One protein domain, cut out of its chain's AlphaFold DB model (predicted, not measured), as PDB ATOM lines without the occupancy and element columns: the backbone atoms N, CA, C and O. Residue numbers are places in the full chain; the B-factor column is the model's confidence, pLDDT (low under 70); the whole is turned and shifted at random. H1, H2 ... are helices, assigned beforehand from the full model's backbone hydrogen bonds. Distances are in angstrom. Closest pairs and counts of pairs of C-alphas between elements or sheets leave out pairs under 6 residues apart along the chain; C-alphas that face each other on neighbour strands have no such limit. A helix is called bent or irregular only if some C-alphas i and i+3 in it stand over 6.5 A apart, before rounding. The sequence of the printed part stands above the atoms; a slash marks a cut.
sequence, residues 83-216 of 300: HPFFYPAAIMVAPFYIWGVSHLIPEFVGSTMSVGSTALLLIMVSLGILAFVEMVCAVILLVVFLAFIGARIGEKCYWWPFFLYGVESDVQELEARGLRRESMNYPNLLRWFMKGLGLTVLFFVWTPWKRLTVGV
ATOM      1  N   HIS A  83     -11.700  13.415  29.764       48.44
ATOM      2  CA  HIS A  83     -12.536  13.935  30.846       48.44
ATOM      3  C   HIS A  83     -12.331  15.456  31.102       48.44
ATOM      4  O   HIS A  83     -11.385  16.027  30.582       48.44
ATOM      5  N   PRO A  84     -13.147  16.117  31.960       45.81
ATOM      6  CA  PRO A  84     -13.084  17.547  32.365       45.81
ATOM      7  C   PRO A  84     -11.756  18.038  32.906       45.81
ATOM      8  O   PRO A  84     -11.436  19.220  32.849       45.81
ATOM      9  N   PHE A  85     -11.009  17.088  33.428       46.09
ATOM     10  CA  PHE A  85      -9.647  16.771  33.092       46.09
ATOM     11  C   PHE A  85      -9.037  17.248  31.749       46.09
ATOM     12  O   PHE A  85      -7.999  16.734  31.396       46.09
ATOM     13  N   PHE A  86      -9.545  18.226  30.999       47.22
ATOM     14  CA  PHE A  86      -8.925  18.682  29.746       47.22
ATOM     15  C   PHE A  86      -8.949  20.218  29.532       47.22
ATOM     16  O   PHE A  86      -8.430  20.657  28.517       47.22
ATOM     17  N   TYR A  87      -9.351  21.075  30.513       48.97
ATOM     18  CA  TYR A  87      -9.165  22.573  30.471       48.97
ATOM     19  C   TYR A  87      -8.162  23.335  31.449       48.97
ATOM     20  O   TYR A  87      -7.266  24.010  30.968       48.97
ATOM     21  N   PRO A  88      -8.147  23.249  32.798       51.03
ATOM     22  CA  PRO A  88      -6.970  23.564  33.704       51.03
ATOM     23  C   PRO A  88      -5.433  23.328  33.338       51.03
ATOM     24  O   PRO A  88      -4.678  24.288  33.366       51.03
ATOM     25  N   ALA A  89      -4.859  22.141  33.060       49.03
ATOM     26  CA  ALA A  89      -3.617  21.917  32.277       49.03
ATOM     27  C   ALA A  89      -3.415  22.914  31.191       49.03
ATOM     28  O   ALA A  89      -2.265  23.248  31.002       49.03
ATOM     29  N   ALA A  90      -4.460  23.312  30.461       47.88
ATOM     30  CA  ALA A  90      -4.315  24.144  29.298       47.88
ATOM     31  C   ALA A  90      -3.497  25.344  29.654       47.88
ATOM     32  O   ALA A  90      -2.450  25.678  29.112       47.88
ATOM     33  N   ILE A  91      -3.976  25.876  30.751       59.62
ATOM     34  CA  ILE A  91      -3.521  27.046  31.411       59.62
ATOM     35  C   ILE A  91      -2.191  26.767  32.129       59.62
ATOM     36  O   ILE A  91      -1.305  27.608  32.053       59.62
ATOM     37  N   MET A  92      -1.988  25.605  32.771       56.38
ATOM     38  CA  MET A  92      -0.697  25.286  33.425       56.38
ATOM     39  C   MET A  92       0.457  25.031  32.453       56.38
ATOM     40  O   MET A  92       1.623  25.190  32.799       56.38
ATOM     41  N   VAL A  93       0.135  24.609  31.247       55.91
ATOM     42  CA  VAL A  93       1.085  24.170  30.236       55.91
ATOM     43  C   VAL A  93       1.459  25.291  29.308       55.91
ATOM     44  O   VAL A  93       2.586  25.343  28.808       55.91
ATOM     45  N   ALA A  94       0.522  26.206  29.106       59.06
ATOM     46  CA  ALA A  94       0.708  27.322  28.224       59.06
ATOM     47  C   ALA A  94       2.019  28.098  28.416       59.06
ATOM     48  O   ALA A  94       2.672  28.377  27.411       59.06
ATOM     49  N   PRO A  95       2.484  28.374  29.650       65.69
ATOM     50  CA  PRO A  95       3.740  29.086  29.867       65.69
ATOM     51  C   PRO A  95       4.970  28.325  29.353       65.69
ATOM     52  O   PRO A  95       5.863  28.930  28.767       65.69
ATOM     53  N   PHE A  96       5.009  27.000  29.525       60.09
ATOM     54  CA  PHE A  96       6.134  26.158  29.100       60.09
ATOM     55  C   PHE A  96       6.207  26.025  27.580       60.09
ATOM     56  O   PHE A  96       7.289  26.006  26.999       60.09
ATOM     57  N   TYR A  97       5.051  25.981  26.929       64.69
ATOM     58  CA  TYR A  97       4.975  26.012  25.479       64.69
ATOM     59  C   TYR A  97       5.374  27.369  24.893       64.69
ATOM     60  O   TYR A  97       6.163  27.413  23.954       64.69
ATOM     61  N   ILE A  98       4.873  28.473  25.463       70.44
ATOM     62  CA  ILE A  98       5.243  29.835  25.048       70.44
ATOM     63  C   ILE A  98       6.761  30.022  25.185       70.44
ATOM     64  O   ILE A  98       7.392  30.553  24.273       70.44
ATOM     65  N   TRP A  99       7.350  29.518  26.274       75.12
ATOM     66  CA  TRP A  99       8.796  29.510  26.491       75.12
ATOM     67  C   TRP A  99       9.558  28.657  25.461       75.12
ATOM     68  O   TRP A  99      10.577  29.102  24.937       75.12
ATOM     69  N   GLY A 100       9.069  27.459  25.127       64.88
ATOM     70  CA  GLY A 100       9.691  26.602  24.109       64.88
ATOM     71  C   GLY A 100       9.651  27.223  22.710       64.88
ATOM     72  O   GLY A 100      10.661  27.274  22.013       64.88
ATOM     73  N   VAL A 101       8.504  27.782  22.321       66.06
ATOM     74  CA  VAL A 101       8.328  28.467  21.033       66.06
ATOM     75  C   VAL A 101       9.196  29.725  20.944       66.06
ATOM     76  O   VAL A 101       9.815  29.960  19.908       66.06
ATOM     77  N   SER A 102       9.321  30.505  22.023       70.81
ATOM     78  CA  SER A 102      10.148  31.718  22.018       70.81
ATOM     79  C   SER A 102      11.647  31.443  21.868       70.81
ATOM     80  O   SER A 102      12.364  32.321  21.400       70.81
ATOM     81  N   HIS A 103      12.127  30.253  22.254       71.56
ATOM     82  CA  HIS A 103      13.531  29.852  22.086       71.56
ATOM     83  C   HIS A 103      13.814  29.234  20.713       71.56
ATOM     84  O   HIS A 103      14.914  29.392  20.196       71.56
ATOM     85  N   LEU A 104      12.826  28.578  20.097       65.12
ATOM     86  CA  LEU A 104      12.983  27.935  18.789       65.12
ATOM     87  C   LEU A 104      12.838  28.917  17.610       65.12
ATOM     88  O   LEU A 104      13.456  28.721  16.568       65.12
ATOM     89  N   ILE A 105      12.047  29.988  17.751       66.94
ATOM     90  CA  ILE A 105      11.809  30.963  16.668       66.94
ATOM     91  C   ILE A 105      13.080  31.733  16.237       66.94
ATOM     92  O   ILE A 105      13.307  31.844  15.029       66.94
ATOM     93  N   PRO A 106      13.926  32.268  17.144       71.25
ATOM     94  CA  PRO A 106      15.089  33.069  16.751       71.25
ATOM     95  C   PRO A 106      16.134  32.296  15.932       71.25
ATOM     96  O   PRO A 106      16.698  32.855  14.992       71.25
ATOM     97  N   GLU A 107      16.355  31.012  16.240       67.50
ATOM     98  CA  GLU A 107      17.291  30.150  15.497       67.50
ATOM     99  C   GLU A 107      16.840  29.921  14.046       67.50
ATOM    100  O   GLU A 107      17.670  29.823  13.144       67.50
ATOM    101  N   PHE A 108      15.528  29.921  13.799       60.34
ATOM    102  CA  PHE A 108      14.950  29.733  12.468       60.34
ATOM    103  C   PHE A 108      14.895  31.011  11.627       60.34
ATOM    104  O   PHE A 108      15.092  30.960  10.414       60.34
ATOM    105  N   VAL A 109      14.639  32.166  12.250       64.62
ATOM    106  CA  VAL A 109      14.551  33.459  11.546       64.62
ATOM    107  C   VAL A 109      15.930  33.945  11.071       64.62
ATOM    108  O   VAL A 109      16.018  34.665  10.079       64.62
ATOM    109  N   GLY A 110      17.016  33.517  11.728       67.06
ATOM    110  CA  GLY A 110      18.390  33.860  11.339       67.06
ATOM    111  C   GLY A 110      18.915  33.141  10.086       67.06
ATOM    112  O   GLY A 110      19.834  33.643   9.438       67.06
ATOM    113  N   SER A 111      18.340  31.996   9.702       58.91
ATOM    114  CA  SER A 111      18.735  31.248   8.500       58.91
ATOM    115  C   SER A 111      17.858  31.632   7.301       58.91
ATOM    116  O   SER A 111      16.675  31.314   7.257       58.91
ATOM    117  N   THR A 112      18.446  32.342   6.335       55.84
ATOM    118  CA  THR A 112      17.861  32.883   5.088       55.84
ATOM    119  C   THR A 112      16.610  32.171   4.544       55.84
ATOM    120  O   THR A 112      16.643  30.986   4.205       55.84
ATOM    121  N   MET A 113      15.530  32.945   4.372       59.28
ATOM    122  CA  MET A 113      14.213  32.487   3.924       59.28
ATOM    123  C   MET A 113      14.202  32.023   2.455       59.28
ATOM    124  O   MET A 113      13.914  32.795   1.543       59.28
ATOM    125  N   SER A 114      14.481  30.744   2.207       69.25
ATOM    126  CA  SER A 114      14.077  30.083   0.957       69.25
ATOM    127  C   SER A 114      12.594  29.690   1.033       69.25
ATOM    128  O   SER A 114      12.060  29.512   2.124       69.25
ATOM    129  N   VAL A 115      11.900  29.495  -0.090       64.50
ATOM    130  CA  VAL A 115      10.484  29.047  -0.091       64.50
ATOM    131  C   VAL A 115      10.291  27.709   0.658       64.50
ATOM    132  O   VAL A 115       9.222  27.453   1.201       64.50
ATOM    133  N   GLY A 116      11.339  26.885   0.790       66.94
ATOM    134  CA  GLY A 116      11.318  25.685   1.638       66.94
ATOM    135  C   GLY A 116      11.251  25.975   3.147       66.94
ATOM    136  O   GLY A 116      10.745  25.153   3.908       66.94
ATOM    137  N   SER A 117      11.703  27.152   3.591       67.38
ATOM    138  CA  SER A 117      11.706  27.556   5.007       67.38
ATOM    139  C   SER A 117      10.324  27.967   5.532       67.38
ATOM    140  O   SER A 117      10.040  27.767   6.711       67.38
ATOM    141  N   THR A 118       9.425  28.474   4.679       72.38
ATOM    142  CA  THR A 118       8.078  28.904   5.103       72.38
ATOM    143  C   THR A 118       7.157  27.717   5.384       72.38
ATOM    144  O   THR A 118       6.435  27.722   6.380       72.38
ATOM    145  N   ALA A 119       7.219  26.668   4.558       74.19
ATOM    146  CA  ALA A 119       6.489  25.422   4.793       74.19
ATOM    147  C   ALA A 119       6.962  24.724   6.079       74.19
ATOM    148  O   ALA A 119       6.144  24.264   6.875       74.19
ATOM    149  N   LEU A 120       8.277  24.701   6.317       73.44
ATOM    150  CA  LEU A 120       8.863  24.131   7.529       73.44
ATOM    151  C   LEU A 120       8.441  24.911   8.787       73.44
ATOM    152  O   LEU A 120       8.032  24.297   9.771       73.44
ATOM    153  N   LEU A 121       8.452  26.248   8.736       76.00
ATOM    154  CA  LEU A 121       7.987  27.103   9.832       76.00
ATOM    155  C   LEU A 121       6.513  26.837  10.179       76.00
ATOM    156  O   LEU A 121       6.176  26.691  11.351       76.00
ATOM    157  N   LEU A 122       5.641  26.715   9.173       76.94
ATOM    158  CA  LEU A 122       4.224  26.392   9.377       76.94
ATOM    159  C   LEU A 122       4.028  25.015  10.025       76.94
ATOM    160  O   LEU A 122       3.202  24.881  10.931       76.94
ATOM    161  N   ILE A 123       4.802  24.007   9.611       77.38
ATOM    162  CA  ILE A 123       4.772  22.670  10.221       77.38
ATOM    163  C   ILE A 123       5.213  22.743  11.685       77.38
ATOM    164  O   ILE A 123       4.540  22.185  12.547       77.38
ATOM    165  N   MET A 124       6.295  23.462  11.997       74.81
ATOM    166  CA  MET A 124       6.790  23.574  13.373       74.81
ATOM    167  C   MET A 124       5.842  24.354  14.283       74.81
ATOM    168  O   MET A 124       5.610  23.931  15.412       74.81
ATOM    169  N   VAL A 125       5.236  25.441  13.797       79.12
ATOM    170  CA  VAL A 125       4.196  26.172  14.540       79.12
ATOM    171  C   VAL A 125       2.980  25.277  14.786       79.12
ATOM    172  O   VAL A 125       2.441  25.272  15.889       79.12
ATOM    173  N   SER A 126       2.580  24.466  13.803       77.88
ATOM    174  CA  SER A 126       1.453  23.535  13.941       77.88
ATOM    175  C   SER A 126       1.743  22.412  14.943       77.88
ATOM    176  O   SER A 126       0.910  22.127  15.800       77.88
ATOM    177  N   LEU A 127       2.935  21.805  14.878       76.25
ATOM    178  CA  LEU A 127       3.397  20.811  15.855       76.25
ATOM    179  C   LEU A 127       3.520  21.413  17.249       76.25
ATOM    180  O   LEU A 127       3.172  20.768  18.234       76.25
ATOM    181  N   GLY A 128       3.963  22.665  17.323       79.31
ATOM    182  CA  GLY A 128       3.954  23.428  18.546       79.31
ATOM    183  C   GLY A 128       2.541  23.530  19.112       79.31
ATOM    184  O   GLY A 128       2.304  23.104  20.235       79.31
ATOM    185  N   ILE A 129       1.582  24.047  18.343       81.62
ATOM    186  CA  ILE A 129       0.205  24.240  18.818       81.62
ATOM    187  C   ILE A 129      -0.398  22.898  19.245       81.62
ATOM    188  O   ILE A 129      -1.108  22.838  20.244       81.62
ATOM    189  N   LEU A 130      -0.070  21.809  18.547       76.19
ATOM    190  CA  LEU A 130      -0.484  20.467  18.939       76.19
ATOM    191  C   LEU A 130       0.128  20.040  20.282       76.19
ATOM    192  O   LEU A 130      -0.602  19.568  21.148       76.19
ATOM    193  N   ALA A 131       1.429  20.251  20.487       71.88
ATOM    194  CA  ALA A 131       2.120  19.940  21.740       71.88
ATOM    195  C   ALA A 131       1.650  20.826  22.905       71.88
ATOM    196  O   ALA A 131       1.516  20.338  24.028       71.88
ATOM    197  N   PHE A 132       1.357  22.105  22.632       75.69
ATOM    198  CA  PHE A 132       0.659  22.993  23.555       75.69
ATOM    199  C   PHE A 132      -0.610  22.311  23.976       75.69
ATOM    200  O   PHE A 132      -0.672  21.961  25.140       75.69
ATOM    201  N   VAL A 133      -1.531  22.070  23.031       77.19
ATOM    202  CA  VAL A 133      -2.843  21.464  23.262       77.19
ATOM    203  C   VAL A 133      -2.700  20.149  24.025       77.19
ATOM    204  O   VAL A 133      -3.369  19.982  25.022       77.19
ATOM    205  N   GLU A 134      -1.800  19.239  23.672       72.81
ATOM    206  CA  GLU A 134      -1.637  17.960  24.381       72.81
ATOM    207  C   GLU A 134      -1.211  18.131  25.843       72.81
ATOM    208  O   GLU A 134      -1.808  17.568  26.768       72.81
ATOM    209  N   MET A 135      -0.182  18.939  26.077       73.06
ATOM    210  CA  MET A 135       0.293  19.207  27.425       73.06
ATOM    211  C   MET A 135      -0.856  19.932  28.176       73.06
ATOM    212  O   MET A 135      -1.214  19.544  29.292       73.06
ATOM    213  N   VAL A 136      -1.576  20.807  27.461       76.19
ATOM    214  CA  VAL A 136      -2.793  21.545  27.798       76.19
ATOM    215  C   VAL A 136      -3.958  20.624  28.063       76.19
ATOM    216  O   VAL A 136      -5.001  21.104  28.422       76.19
ATOM    217  N   CYS A 137      -3.784  19.320  28.040       74.00
ATOM    218  CA  CYS A 137      -4.792  18.350  28.424       74.00
ATOM    219  C   CYS A 137      -4.349  17.581  29.662       74.00
ATOM    220  O   CYS A 137      -5.082  17.433  30.643       74.00
ATOM    221  N   ALA A 138      -3.076  17.192  29.657       71.75
ATOM    222  CA  ALA A 138      -2.429  16.374  30.673       71.75
ATOM    223  C   ALA A 138      -2.495  16.953  32.096       71.75
ATOM    224  O   ALA A 138      -2.855  16.274  33.053       71.75
ATOM    225  N   VAL A 139      -2.181  18.225  32.281       78.81
ATOM    226  CA  VAL A 139      -2.220  18.885  33.602       78.81
ATOM    227  C   VAL A 139      -3.655  19.132  34.159       78.81
ATOM    228  O   VAL A 139      -3.845  19.470  35.318       78.81
ATOM    229  N   ILE A 140      -4.720  18.854  33.415       81.62
ATOM    230  CA  ILE A 140      -6.120  19.026  33.834       81.62
ATOM    231  C   ILE A 140      -6.540  17.695  34.305       81.62
ATOM    232  O   ILE A 140      -7.021  17.661  35.429       81.62
ATOM    233  N   LEU A 141      -6.267  16.666  33.477       75.25
ATOM    234  CA  LEU A 141      -6.199  15.243  33.800       75.25
ATOM    235  C   LEU A 141      -5.498  15.080  35.134       75.25
ATOM    236  O   LEU A 141      -5.970  14.336  35.976       75.25
ATOM    237  N   LEU A 142      -4.469  15.872  35.403       81.50
ATOM    238  CA  LEU A 142      -3.860  15.920  36.716       81.50
ATOM    239  C   LEU A 142      -4.694  16.684  37.766       81.50
ATOM    240  O   LEU A 142      -4.998  16.132  38.825       81.50
ATOM    241  N   VAL A 143      -5.080  17.941  37.513       84.88
ATOM    242  CA  VAL A 143      -5.784  18.795  38.495       84.88
ATOM    243  C   VAL A 143      -7.091  18.197  38.984       84.88
ATOM    244  O   VAL A 143      -7.300  18.107  40.192       84.88
ATOM    245  N   VAL A 144      -7.971  17.757  38.089       83.75
ATOM    246  CA  VAL A 144      -9.284  17.236  38.489       83.75
ATOM    247  C   VAL A 144      -9.133  15.873  39.218       83.75
ATOM    248  O   VAL A 144     -10.087  15.392  39.804       83.75
ATOM    249  N   PHE A 145      -7.933  15.264  39.272       81.50
ATOM    250  CA  PHE A 145      -7.683  13.835  39.598       81.50
ATOM    251  C   PHE A 145      -7.122  13.815  40.969       81.50
ATOM    252  O   PHE A 145      -7.636  13.129  41.838       81.50
ATOM    253  N   LEU A 146      -6.164  14.704  41.180       85.44
ATOM    254  CA  LEU A 146      -5.854  15.192  42.496       85.44
ATOM    255  C   LEU A 146      -7.139  15.712  43.158       85.44
ATOM    256  O   LEU A 146      -7.513  15.190  44.202       85.44
ATOM    257  N   ALA A 147      -7.911  16.606  42.536       88.06
ATOM    258  CA  ALA A 147      -9.155  17.069  43.146       88.06
ATOM    259  C   ALA A 147     -10.131  15.915  43.453       88.06
ATOM    260  O   ALA A 147     -10.638  15.815  44.567       88.06
ATOM    261  N   PHE A 148     -10.346  14.989  42.522       85.88
ATOM    262  CA  PHE A 148     -11.221  13.838  42.728       85.88
ATOM    263  C   PHE A 148     -10.714  12.911  43.838       85.88
ATOM    264  O   PHE A 148     -11.503  12.418  44.639       85.88
ATOM    265  N   ILE A 149      -9.407  12.670  43.935       83.31
ATOM    266  CA  ILE A 149      -8.800  11.900  45.030       83.31
ATOM    267  C   ILE A 149      -9.022  12.611  46.368       83.31
ATOM    268  O   ILE A 149      -9.329  11.954  47.362       83.31
ATOM    269  N   GLY A 150      -8.883  13.937  46.400       87.50
ATOM    270  CA  GLY A 150      -9.015  14.737  47.615       87.50
ATOM    271  C   GLY A 150     -10.450  15.027  48.058       87.50
ATOM    272  O   GLY A 150     -10.659  15.368  49.227       87.50
ATOM    273  N   ALA A 151     -11.428  14.903  47.161       88.56
ATOM    274  CA  ALA A 151     -12.847  15.060  47.462       88.56
ATOM    275  C   ALA A 151     -13.406  13.846  48.217       88.56
ATOM    276  O   ALA A 151     -13.028  12.695  47.976       88.56
ATOM    277  N   ARG A 152     -14.340  14.086  49.138       86.31
ATOM    278  CA  ARG A 152     -15.051  13.019  49.862       86.31
ATOM    279  C   ARG A 152     -16.130  12.393  48.979       86.31
ATOM    280  O   ARG A 152     -16.618  13.030  48.057       86.31
ATOM    281  N   ILE A 153     -16.556  11.167  49.294       77.62
ATOM    282  CA  ILE A 153     -17.585  10.443  48.517       77.62
ATOM    283  C   ILE A 153     -18.856  11.289  48.336       77.62
ATOM    284  O   ILE A 153     -19.307  11.443  47.209       77.62
ATOM    285  N   GLY A 154     -19.363  11.913  49.405       76.62
ATOM    286  CA  GLY A 154     -20.550  12.775  49.328       76.62
ATOM    287  C   GLY A 154     -20.361  14.058  48.509       76.62
ATOM    288  O   GLY A 154     -21.321  14.572  47.960       76.62
ATOM    289  N   GLU A 155     -19.130  14.560  48.376       83.06
ATOM    290  CA  GLU A 155     -18.825  15.754  47.570       83.06
ATOM    291  C   GLU A 155     -18.743  15.404  46.074       83.06
ATOM    292  O   GLU A 155     -19.122  16.209  45.225       83.06
ATOM    293  N   LYS A 156     -18.298  14.181  45.749       80.62
ATOM    294  CA  LYS A 156     -18.202  13.665  44.371       80.62
ATOM    295  C   LYS A 156     -19.563  13.445  43.724       80.62
ATOM    296  O   LYS A 156     -19.670  13.563  42.508       80.62
ATOM    297  N   CYS A 157     -20.592  13.158  44.524       70.12
ATOM    298  CA  CYS A 157     -21.959  12.925  44.052       70.12
ATOM    299  C   CYS A 157     -22.536  14.096  43.239       70.12
ATOM    300  O   CYS A 157     -23.479  13.898  42.484       70.12
ATOM    301  N   TYR A 158     -21.960  15.297  43.363       69.94
ATOM    302  CA  TYR A 158     -22.434  16.512  42.699       69.94
ATOM    303  C   TYR A 158     -21.540  16.972  41.523       69.94
ATOM    304  O   TYR A 158     -21.739  18.068  41.001       69.94
ATOM    305  N   TRP A 159     -20.540  16.180  41.103       75.44
ATOM    306  CA  TRP A 159     -19.604  16.545  40.027       75.44
ATOM    307  C   TRP A 159     -20.079  16.054  38.647       75.44
ATOM    308  O   TRP A 159     -19.837  14.914  38.252       75.44
ATOM    309  N   TRP A 160     -20.702  16.932  37.863       55.72
ATOM    310  CA  TRP A 160     -20.963  16.690  36.436       55.72
ATOM    311  C   TRP A 160     -19.655  16.803  35.626       55.72
ATOM    312  O   TRP A 160     -18.893  17.733  35.904       55.72
ATOM    313  N   PRO A 161     -19.329  15.912  34.655       54.69
ATOM    314  CA  PRO A 161     -20.101  14.859  33.985       54.69
ATOM    315  C   PRO A 161     -19.655  13.413  34.334       54.69
ATOM    316  O   PRO A 161     -19.849  12.499  33.542       54.69
ATOM    317  N   PHE A 162     -19.038  13.167  35.497       56.62
ATOM    318  CA  PHE A 162     -18.392  11.882  35.845       56.62
ATOM    319  C   PHE A 162     -19.335  10.739  36.328       56.62
ATOM    320  O   PHE A 162     -18.837   9.731  36.820       56.62
ATOM    321  N   PHE A 163     -20.660  10.854  36.131       58.00
ATOM    322  CA  PHE A 163     -21.752   9.883  36.421       58.00
ATOM    323  C   PHE A 163     -22.219   9.644  37.874       58.00
ATOM    324  O   PHE A 163     -21.436   9.339  38.768       58.00
ATOM    325  N   LEU A 164     -23.551   9.685  38.065       46.41
ATOM    326  CA  LEU A 164     -24.456   8.510  38.211       46.41
ATOM    327  C   LEU A 164     -25.929   8.938  38.368       46.41
ATOM    328  O   LEU A 164     -26.832   8.152  38.115       46.41
ATOM    329  N   TYR A 165     -26.159  10.200  38.715       49.88
ATOM    330  CA  TYR A 165     -27.474  10.747  39.011       49.88
ATOM    331  C   TYR A 165     -27.674  12.041  38.222       49.88
ATOM    332  O   TYR A 165     -27.334  13.135  38.662       49.88
ATOM    333  N   GLY A 166     -28.117  11.878  36.975       47.34
ATOM    334  CA  GLY A 166     -28.463  12.981  36.075       47.34
ATOM    335  C   GLY A 166     -29.911  13.448  36.228       47.34
ATOM    336  O   GLY A 166     -30.332  14.339  35.496       47.34
ATOM    337  N   VAL A 167     -30.673  12.843  37.142       58.59
ATOM    338  CA  VAL A 167     -32.067  13.199  37.388       58.59
ATOM    339  C   VAL A 167     -32.131  14.008  38.677       58.59
ATOM    340  O   VAL A 167     -31.595  13.626  39.714       58.59
ATOM    341  N   GLU A 168     -32.790  15.158  38.615       66.88
ATOM    342  CA  GLU A 168     -32.986  16.070  39.747       66.88
ATOM    343  C   GLU A 168     -33.633  15.373  40.966       66.88
ATOM    344  O   GLU A 168     -33.397  15.772  42.108       66.88
ATOM    345  N   SER A 169     -34.352  14.266  40.736       67.69
ATOM    346  CA  SER A 169     -34.919  13.384  41.766       67.69
ATOM    347  C   SER A 169     -33.872  12.751  42.683       67.69
ATOM    348  O   SER A 169     -34.100  12.609  43.881       67.69
ATOM    349  N   ASP A 170     -32.706  12.402  42.150       71.31
ATOM    350  CA  ASP A 170     -31.667  11.699  42.899       71.31
ATOM    351  C   ASP A 170     -30.871  12.657  43.796       71.31
ATOM    352  O   ASP A 170     -30.412  12.305  44.884       71.31
ATOM    353  N   VAL A 171     -30.751  13.916  43.362       72.88
ATOM    354  CA  VAL A 171     -30.164  15.004  44.155       72.88
ATOM    355  C   VAL A 171     -31.016  15.264  45.398       72.88
ATOM    356  O   VAL A 171     -30.465  15.385  46.493       72.88
ATOM    357  N   GLN A 172     -32.343  15.275  45.246       79.56
ATOM    358  CA  GLN A 172     -33.278  15.426  46.365       79.56
ATOM    359  C   GLN A 172     -33.191  14.251  47.347       79.56
ATOM    360  O   GLN A 172     -33.234  14.464  48.558       79.56
ATOM    361  N   GLU A 173     -33.006  13.021  46.857       81.12
ATOM    362  CA  GLU A 173     -32.831  11.852  47.727       81.12
ATOM    363  C   GLU A 173     -31.533  11.933  48.550       81.12
ATOM    364  O   GLU A 173     -31.518  11.625  49.745       81.12
ATOM    365  N   LEU A 174     -30.431  12.387  47.948       79.88
ATOM    366  CA  LEU A 174     -29.155  12.558  48.650       79.88
ATOM    367  C   LEU A 174     -29.211  13.692  49.685       79.88
ATOM    368  O   LEU A 174     -28.678  13.542  50.788       79.88
ATOM    369  N   GLU A 175     -29.896  14.792  49.365       82.44
ATOM    370  CA  GLU A 175     -30.159  15.880  50.314       82.44
ATOM    371  C   GLU A 175     -31.053  15.412  51.475       82.44
ATOM    372  O   GLU A 175     -30.762  15.724  52.633       82.44
ATOM    373  N   ALA A 176     -32.060  14.570  51.207       86.19
ATOM    374  CA  ALA A 176     -32.891  13.941  52.239       86.19
ATOM    375  C   ALA A 176     -32.089  13.006  53.165       86.19
ATOM    376  O   ALA A 176     -32.408  12.874  54.347       86.19
ATOM    377  N   ARG A 177     -30.996  12.407  52.670       84.50
ATOM    378  CA  ARG A 177     -30.030  11.633  53.476       84.50
ATOM    379  C   ARG A 177     -29.039  12.511  54.257       84.50
ATOM    380  O   ARG A 177     -28.132  11.983  54.901       84.50
ATOM    381  N   GLY A 178     -29.192  13.836  54.217       85.69
ATOM    382  CA  GLY A 178     -28.370  14.793  54.959       85.69
ATOM    383  C   GLY A 178     -27.022  15.114  54.308       85.69
ATOM    384  O   GLY A 178     -26.167  15.731  54.951       85.69
ATOM    385  N   LEU A 179     -26.800  14.715  53.050       81.25
ATOM    386  CA  LEU A 179     -25.611  15.121  52.307       81.25
ATOM    387  C   LEU A 179     -25.787  16.567  51.844       81.25
ATOM    388  O   LEU A 179     -26.724  16.904  51.125       81.25
ATOM    389  N   ARG A 180     -24.885  17.447  52.285       80.75
ATOM    390  CA  ARG A 180     -24.893  18.844  51.847       80.75
ATOM    391  C   ARG A 180     -24.312  18.946  50.445       80.75
ATOM    392  O   ARG A 180     -23.174  18.538  50.215       80.75
ATOM    393  N   ARG A 181     -25.073  19.567  49.547       80.19
ATOM    394  CA  ARG A 181     -24.609  19.957  48.221       80.19
ATOM    395  C   ARG A 181     -23.482  20.977  48.356       80.19
ATOM    396  O   ARG A 181     -23.701  22.110  48.780       80.19
ATOM    397  N   GLU A 182     -22.267  20.575  48.000       83.62
ATOM    398  CA  GLU A 182     -21.156  21.512  47.866       83.62
ATOM    399  C   GLU A 182     -21.060  21.994  46.419       83.62
ATOM    400  O   GLU A 182     -21.012  21.203  45.478       83.62
ATOM    401  N   SER A 183     -21.046  23.315  46.237       81.88
ATOM    402  CA  SER A 183     -20.918  23.914  44.916       81.88
ATOM    403  C   SER A 183     -19.499  23.751  44.373       81.88
ATOM    404  O   SER A 183     -18.504  23.848  45.102       81.88
ATOM    405  N   MET A 184     -19.404  23.517  43.063       81.31
ATOM    406  CA  MET A 184     -18.139  23.451  42.337       81.31
ATOM    407  C   MET A 184     -17.607  24.874  42.117       81.31
ATOM    408  O   MET A 184     -17.753  25.458  41.048       81.31
ATOM    409  N   ASN A 185     -17.043  25.461  43.170       87.75
ATOM    410  CA  ASN A 185     -16.403  26.772  43.142       87.75
ATOM    411  C   ASN A 185     -14.870  26.640  43.245       87.75
ATOM    412  O   ASN A 185     -14.343  25.604  43.662       87.75
ATOM    413  N   TYR A 186     -14.137  27.691  42.861       86.00
ATOM    414  CA  TYR A 186     -12.667  27.695  42.896       86.00
ATOM    415  C   TYR A 186     -12.070  27.349  44.277       86.00
ATOM    416  O   TYR A 186     -11.119  26.563  44.313       86.00
ATOM    417  N   PRO A 187     -12.608  27.846  45.414       92.44
ATOM    418  CA  PRO A 187     -12.113  27.471  46.739       92.44
ATOM    419  C   PRO A 187     -12.216  25.969  47.031       92.44
ATOM    420  O   PRO A 187     -11.260  25.368  47.527       92.44
ATOM    421  N   ASN A 188     -13.347  25.345  46.693       89.75
ATOM    422  CA  ASN A 188     -13.544  23.914  46.895       89.75
ATOM    423  C   ASN A 188     -12.640  23.098  45.974       89.75
ATOM    424  O   ASN A 188     -11.999  22.160  46.446       89.75
ATOM    425  N   LEU A 189     -12.504  23.505  44.706       86.75
ATOM    426  CA  LEU A 189     -11.589  22.870  43.759       86.75
ATOM    427  C   LEU A 189     -10.141  22.897  44.259       86.75
ATOM    428  O   LEU A 189      -9.478  21.861  44.257       86.75
ATOM    429  N   LEU A 190      -9.669  24.045  44.749       89.12
ATOM    430  CA  LEU A 190      -8.326  24.181  45.312       89.12
ATOM    431  C   LEU A 190      -8.148  23.312  46.565       89.12
ATOM    432  O   LEU A 190      -7.146  22.611  46.701       89.12
ATOM    433  N   ARG A 191      -9.135  23.308  47.468       94.00
ATOM    434  CA  ARG A 191      -9.125  22.472  48.678       94.00
ATOM    435  C   ARG A 191      -9.028  20.987  48.327       94.00
ATOM    436  O   ARG A 191      -8.235  20.261  48.929       94.00
ATOM    437  N   TRP A 192      -9.837  20.533  47.375       93.12
ATOM    438  CA  TRP A 192      -9.827  19.157  46.889       93.12
ATOM    439  C   TRP A 192      -8.502  18.819  46.219       93.12
ATOM    440  O   TRP A 192      -7.907  17.796  46.542       93.12
ATOM    441  N   PHE A 193      -7.997  19.697  45.354       90.88
ATOM    442  CA  PHE A 193      -6.707  19.530  44.695       90.88
ATOM    443  C   PHE A 193      -5.572  19.366  45.709       90.88
ATOM    444  O   PHE A 193      -4.820  18.402  45.619       90.88
ATOM    445  N   MET A 194      -5.482  20.240  46.717       93.19
ATOM    446  CA  MET A 194      -4.429  20.181  47.737       93.19
ATOM    447  C   MET A 194      -4.515  18.915  48.594       93.19
ATOM    448  O   MET A 194      -3.492  18.290  48.878       93.19
ATOM    449  N   LYS A 195      -5.728  18.486  48.974       91.25
ATOM    450  CA  LYS A 195      -5.932  17.202  49.669       91.25
ATOM    451  C   LYS A 195      -5.523  16.023  48.796       91.25
ATOM    452  O   LYS A 195      -4.860  15.108  49.271       91.25
ATOM    453  N   GLY A 196      -5.901  16.064  47.526       87.62
ATOM    454  CA  GLY A 196      -5.527  15.090  46.518       87.62
ATOM    455  C   GLY A 196      -4.036  14.962  46.344       87.62
ATOM    456  O   GLY A 196      -3.497  13.871  46.434       87.62
ATOM    457  N   LEU A 197      -3.368  16.096  46.153       88.50
ATOM    458  CA  LEU A 197      -1.923  16.192  46.058       88.50
ATOM    459  C   LEU A 197      -1.262  15.610  47.307       88.50
ATOM    460  O   LEU A 197      -0.375  14.776  47.178       88.50
ATOM    461  N   GLY A 198      -1.736  15.969  48.503       87.31
ATOM    462  CA  GLY A 198      -1.243  15.407  49.760       87.31
ATOM    463  C   GLY A 198      -1.420  13.888  49.847       87.31
ATOM    464  O   GLY A 198      -0.476  13.185  50.196       87.31
ATOM    465  N   LEU A 199      -2.591  13.362  49.476       81.25
ATOM    466  CA  LEU A 199      -2.870  11.921  49.450       81.25
ATOM    467  C   LEU A 199      -2.044  11.187  48.391       81.25
ATOM    468  O   LEU A 199      -1.572  10.083  48.647       81.25
ATOM    469  N   THR A 200      -1.842  11.795  47.228       75.56
ATOM    470  CA  THR A 200      -1.045  11.246  46.131       75.56
ATOM    471  C   THR A 200       0.438  11.251  46.484       75.56
ATOM    472  O   THR A 200       1.091  10.227  46.323       75.56
ATOM    473  N   VAL A 201       0.972  12.338  47.044       78.25
ATOM    474  CA  VAL A 201       2.346  12.392  47.570       78.25
ATOM    475  C   VAL A 201       2.513  11.382  48.697       78.25
ATOM    476  O   VAL A 201       3.460  10.604  48.665       78.25
ATOM    477  N   LEU A 202       1.575  11.311  49.645       75.06
ATOM    478  CA  LEU A 202       1.601  10.294  50.691       75.06
ATOM    479  C   LEU A 202       1.589   8.895  50.074       75.06
ATOM    480  O   LEU A 202       2.400   8.071  50.462       75.06
ATOM    481  N   PHE A 203       0.759   8.623  49.068       67.06
ATOM    482  CA  PHE A 203       0.741   7.345  48.360       67.06
ATOM    483  C   PHE A 203       2.072   7.052  47.651       67.06
ATOM    484  O   PHE A 203       2.579   5.941  47.780       67.06
ATOM    485  N   PHE A 204       2.673   8.008  46.945       62.28
ATOM    486  CA  PHE A 204       3.943   7.821  46.233       62.28
ATOM    487  C   PHE A 204       5.175   7.832  47.141       62.28
ATOM    488  O   PHE A 204       6.194   7.276  46.765       62.28
ATOM    489  N   VAL A 205       5.109   8.398  48.340       67.62
ATOM    490  CA  VAL A 205       6.189   8.299  49.332       67.62
ATOM    491  C   VAL A 205       6.027   7.010  50.141       67.62
ATOM    492  O   VAL A 205       6.970   6.244  50.327       67.62
ATOM    493  N   TRP A 206       4.801   6.709  50.566       60.44
ATOM    494  CA  TRP A 206       4.486   5.584  51.442       60.44
ATOM    495  C   TRP A 206       4.450   4.241  50.717       60.44
ATOM    496  O   TRP A 206       4.953   3.245  51.231       60.44
ATOM    497  N   THR A 207       3.862   4.168  49.522       57.31
ATOM    498  CA  THR A 207       3.659   2.893  48.814       57.31
ATOM    499  C   THR A 207       4.968   2.307  48.291       57.31
ATOM    500  O   THR A 207       5.177   1.107  48.489       57.31
ATOM    501  N   PRO A 208       5.890   3.083  47.688       57.34
ATOM    502  CA  PRO A 208       7.211   2.586  47.326       57.34
ATOM    503  C   PRO A 208       8.027   2.214  48.553       57.34
ATOM    504  O   PRO A 208       8.627   1.147  48.541       57.34
ATOM    505  N   TRP A 209       7.976   2.996  49.638       58.91
ATOM    506  CA  TRP A 209       8.653   2.631  50.881       58.91
ATOM    507  C   TRP A 209       8.109   1.326  51.462       58.91
ATOM    508  O   TRP A 209       8.878   0.435  51.808       58.91
ATOM    509  N   LYS A 210       6.785   1.138  51.488       64.44
ATOM    510  CA  LYS A 210       6.152  -0.101  51.954       64.44
ATOM    511  C   LYS A 210       6.488  -1.281  51.044       64.44
ATOM    512  O   LYS A 210       6.771  -2.363  51.537       64.44
ATOM    513  N   ARG A 211       6.495  -1.102  49.721       67.12
ATOM    514  CA  ARG A 211       6.866  -2.168  48.773       67.12
ATOM    515  C   ARG A 211       8.354  -2.494  48.824       67.12
ATOM    516  O   ARG A 211       8.701  -3.664  48.722       67.12
ATOM    517  N   LEU A 212       9.213  -1.498  49.015       66.06
ATOM    518  CA  LEU A 212      10.650  -1.683  49.182       66.06
ATOM    519  C   LEU A 212      10.937  -2.387  50.506       66.06
ATOM    520  O   LEU A 212      11.593  -3.415  50.499       66.06
ATOM    521  N   THR A 213      10.392  -1.909  51.623       68.56
ATOM    522  CA  THR A 213      10.596  -2.521  52.946       68.56
ATOM    523  C   THR A 213       9.997  -3.920  53.021       68.56
ATOM    524  O   THR A 213      10.704  -4.848  53.396       68.56
ATOM    525  N   VAL A 214       8.746  -4.127  52.594       70.62
ATOM    526  CA  VAL A 214       8.119  -5.461  52.560       70.62
ATOM    527  C   VAL A 214       8.815  -6.366  51.543       70.62
ATOM    528  O   VAL A 214       9.042  -7.539  51.827       70.62
ATOM    529  N   GLY A 215       9.204  -5.851  50.376       70.81
ATOM    530  CA  GLY A 215       9.926  -6.606  49.351       70.81
ATOM    531  C   GLY A 215      11.322  -7.035  49.804       70.81
ATOM    532  O   GLY A 215      11.695  -8.194  49.650       70.81
ATOM    533  N   VAL A 216      12.086  -6.129  50.413       70.12
ATOM    534  CA  VAL A 216      13.400  -6.421  51.000       70.12
ATOM    535  C   VAL A 216      13.243  -7.387  52.169       70.12
ATOM    536  O   VAL A 216      13.916  -8.411  52.191       70.12
TER     537      VAL A 216
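This is residues 83 to 216 of the 300 residues of an uncharacterized protein of Candidatus Ryanbacteria bacterium RIFCSPHIGHO2_01_FULL_45_22 (UniProt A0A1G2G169). A long helical hairpin, H2 with H1 running back beside it, meets a second long helix, H5, at the end of H2; H5 crosses there about perpendicular, and its residues 201 to 216 stick out as a free arm. Beyond H5, away from the hairpin, the short helices H3 and H4 sit in a loose head of loops that extends the long axis, with H4 touching no helix. The printed part has 134 residues with five named helices in the order H1, H2, H3, H4, H5 and no named strand, and its class is all helix. It is extended, with a radius of gyration of the C-alphas of 22.1 A, and its outline is flat, spanning 71 by 51 by 23 A.

The longest helix is H2, residues 115 to 150, 53.5 A from C-alpha 115 at (10.484, 29.047, -0.091) to C-alpha 150 at (-9.015, 14.737, 47.615). H1, residues 88 to 109, measures 32.4 A; it has a kink of 34 degrees near residue 96 and is only just irregular, with C-alphas 92 and 95 6.8 A apart. H5, residues 186 to 216, measures 43.7 A and ends with C-alpha 216 at (13.400, -6.421, 51.000). H3 is residues 153 to 156, and H4 is residues 168 to 176.

H2 and H1 touch and form a helical hairpin, at a shallow tilt of 22 degrees, opposite ways; their closest C-alphas, those of Val 136 and Ala 90, are 3.4 A apart. H2 touches H5 with residues 143 to 150 alone, and H5 touches H2 with residues 189 to 200 alone. Their lines are about perpendicular, at 84 degrees, and their closest C-alphas, those of Gly 150 and Gly 196, are 3.7 A apart. H3 is close to H2 but not clearly touching, with the C-alphas of Lys 156 and Phe 148 7.2 A apart. H1 and H5 are apart, and H4 is apart from H3 and from H5. In H4 every O i to N i+4 pair is within hydrogen-bond range; the counts are 13 of 18 in H1, 29 of 32 in H2 and 26 of 27 in H5, while H3 is too short for such a pair.

The two C-alphas farthest apart, those of Thr 112 and Ala 176, are 71.8 A from each other. Residues 110 to 116 stand free, as do residues 201 to 216 of H5. The printed part has no cut. The link from H3 to H4, 11 residues, is long. The mean pLDDT of the printed part is 72.2; 52 residues are under 70, among them 83 to 97, 107 to 117, 160 to 169 and 203 to 213.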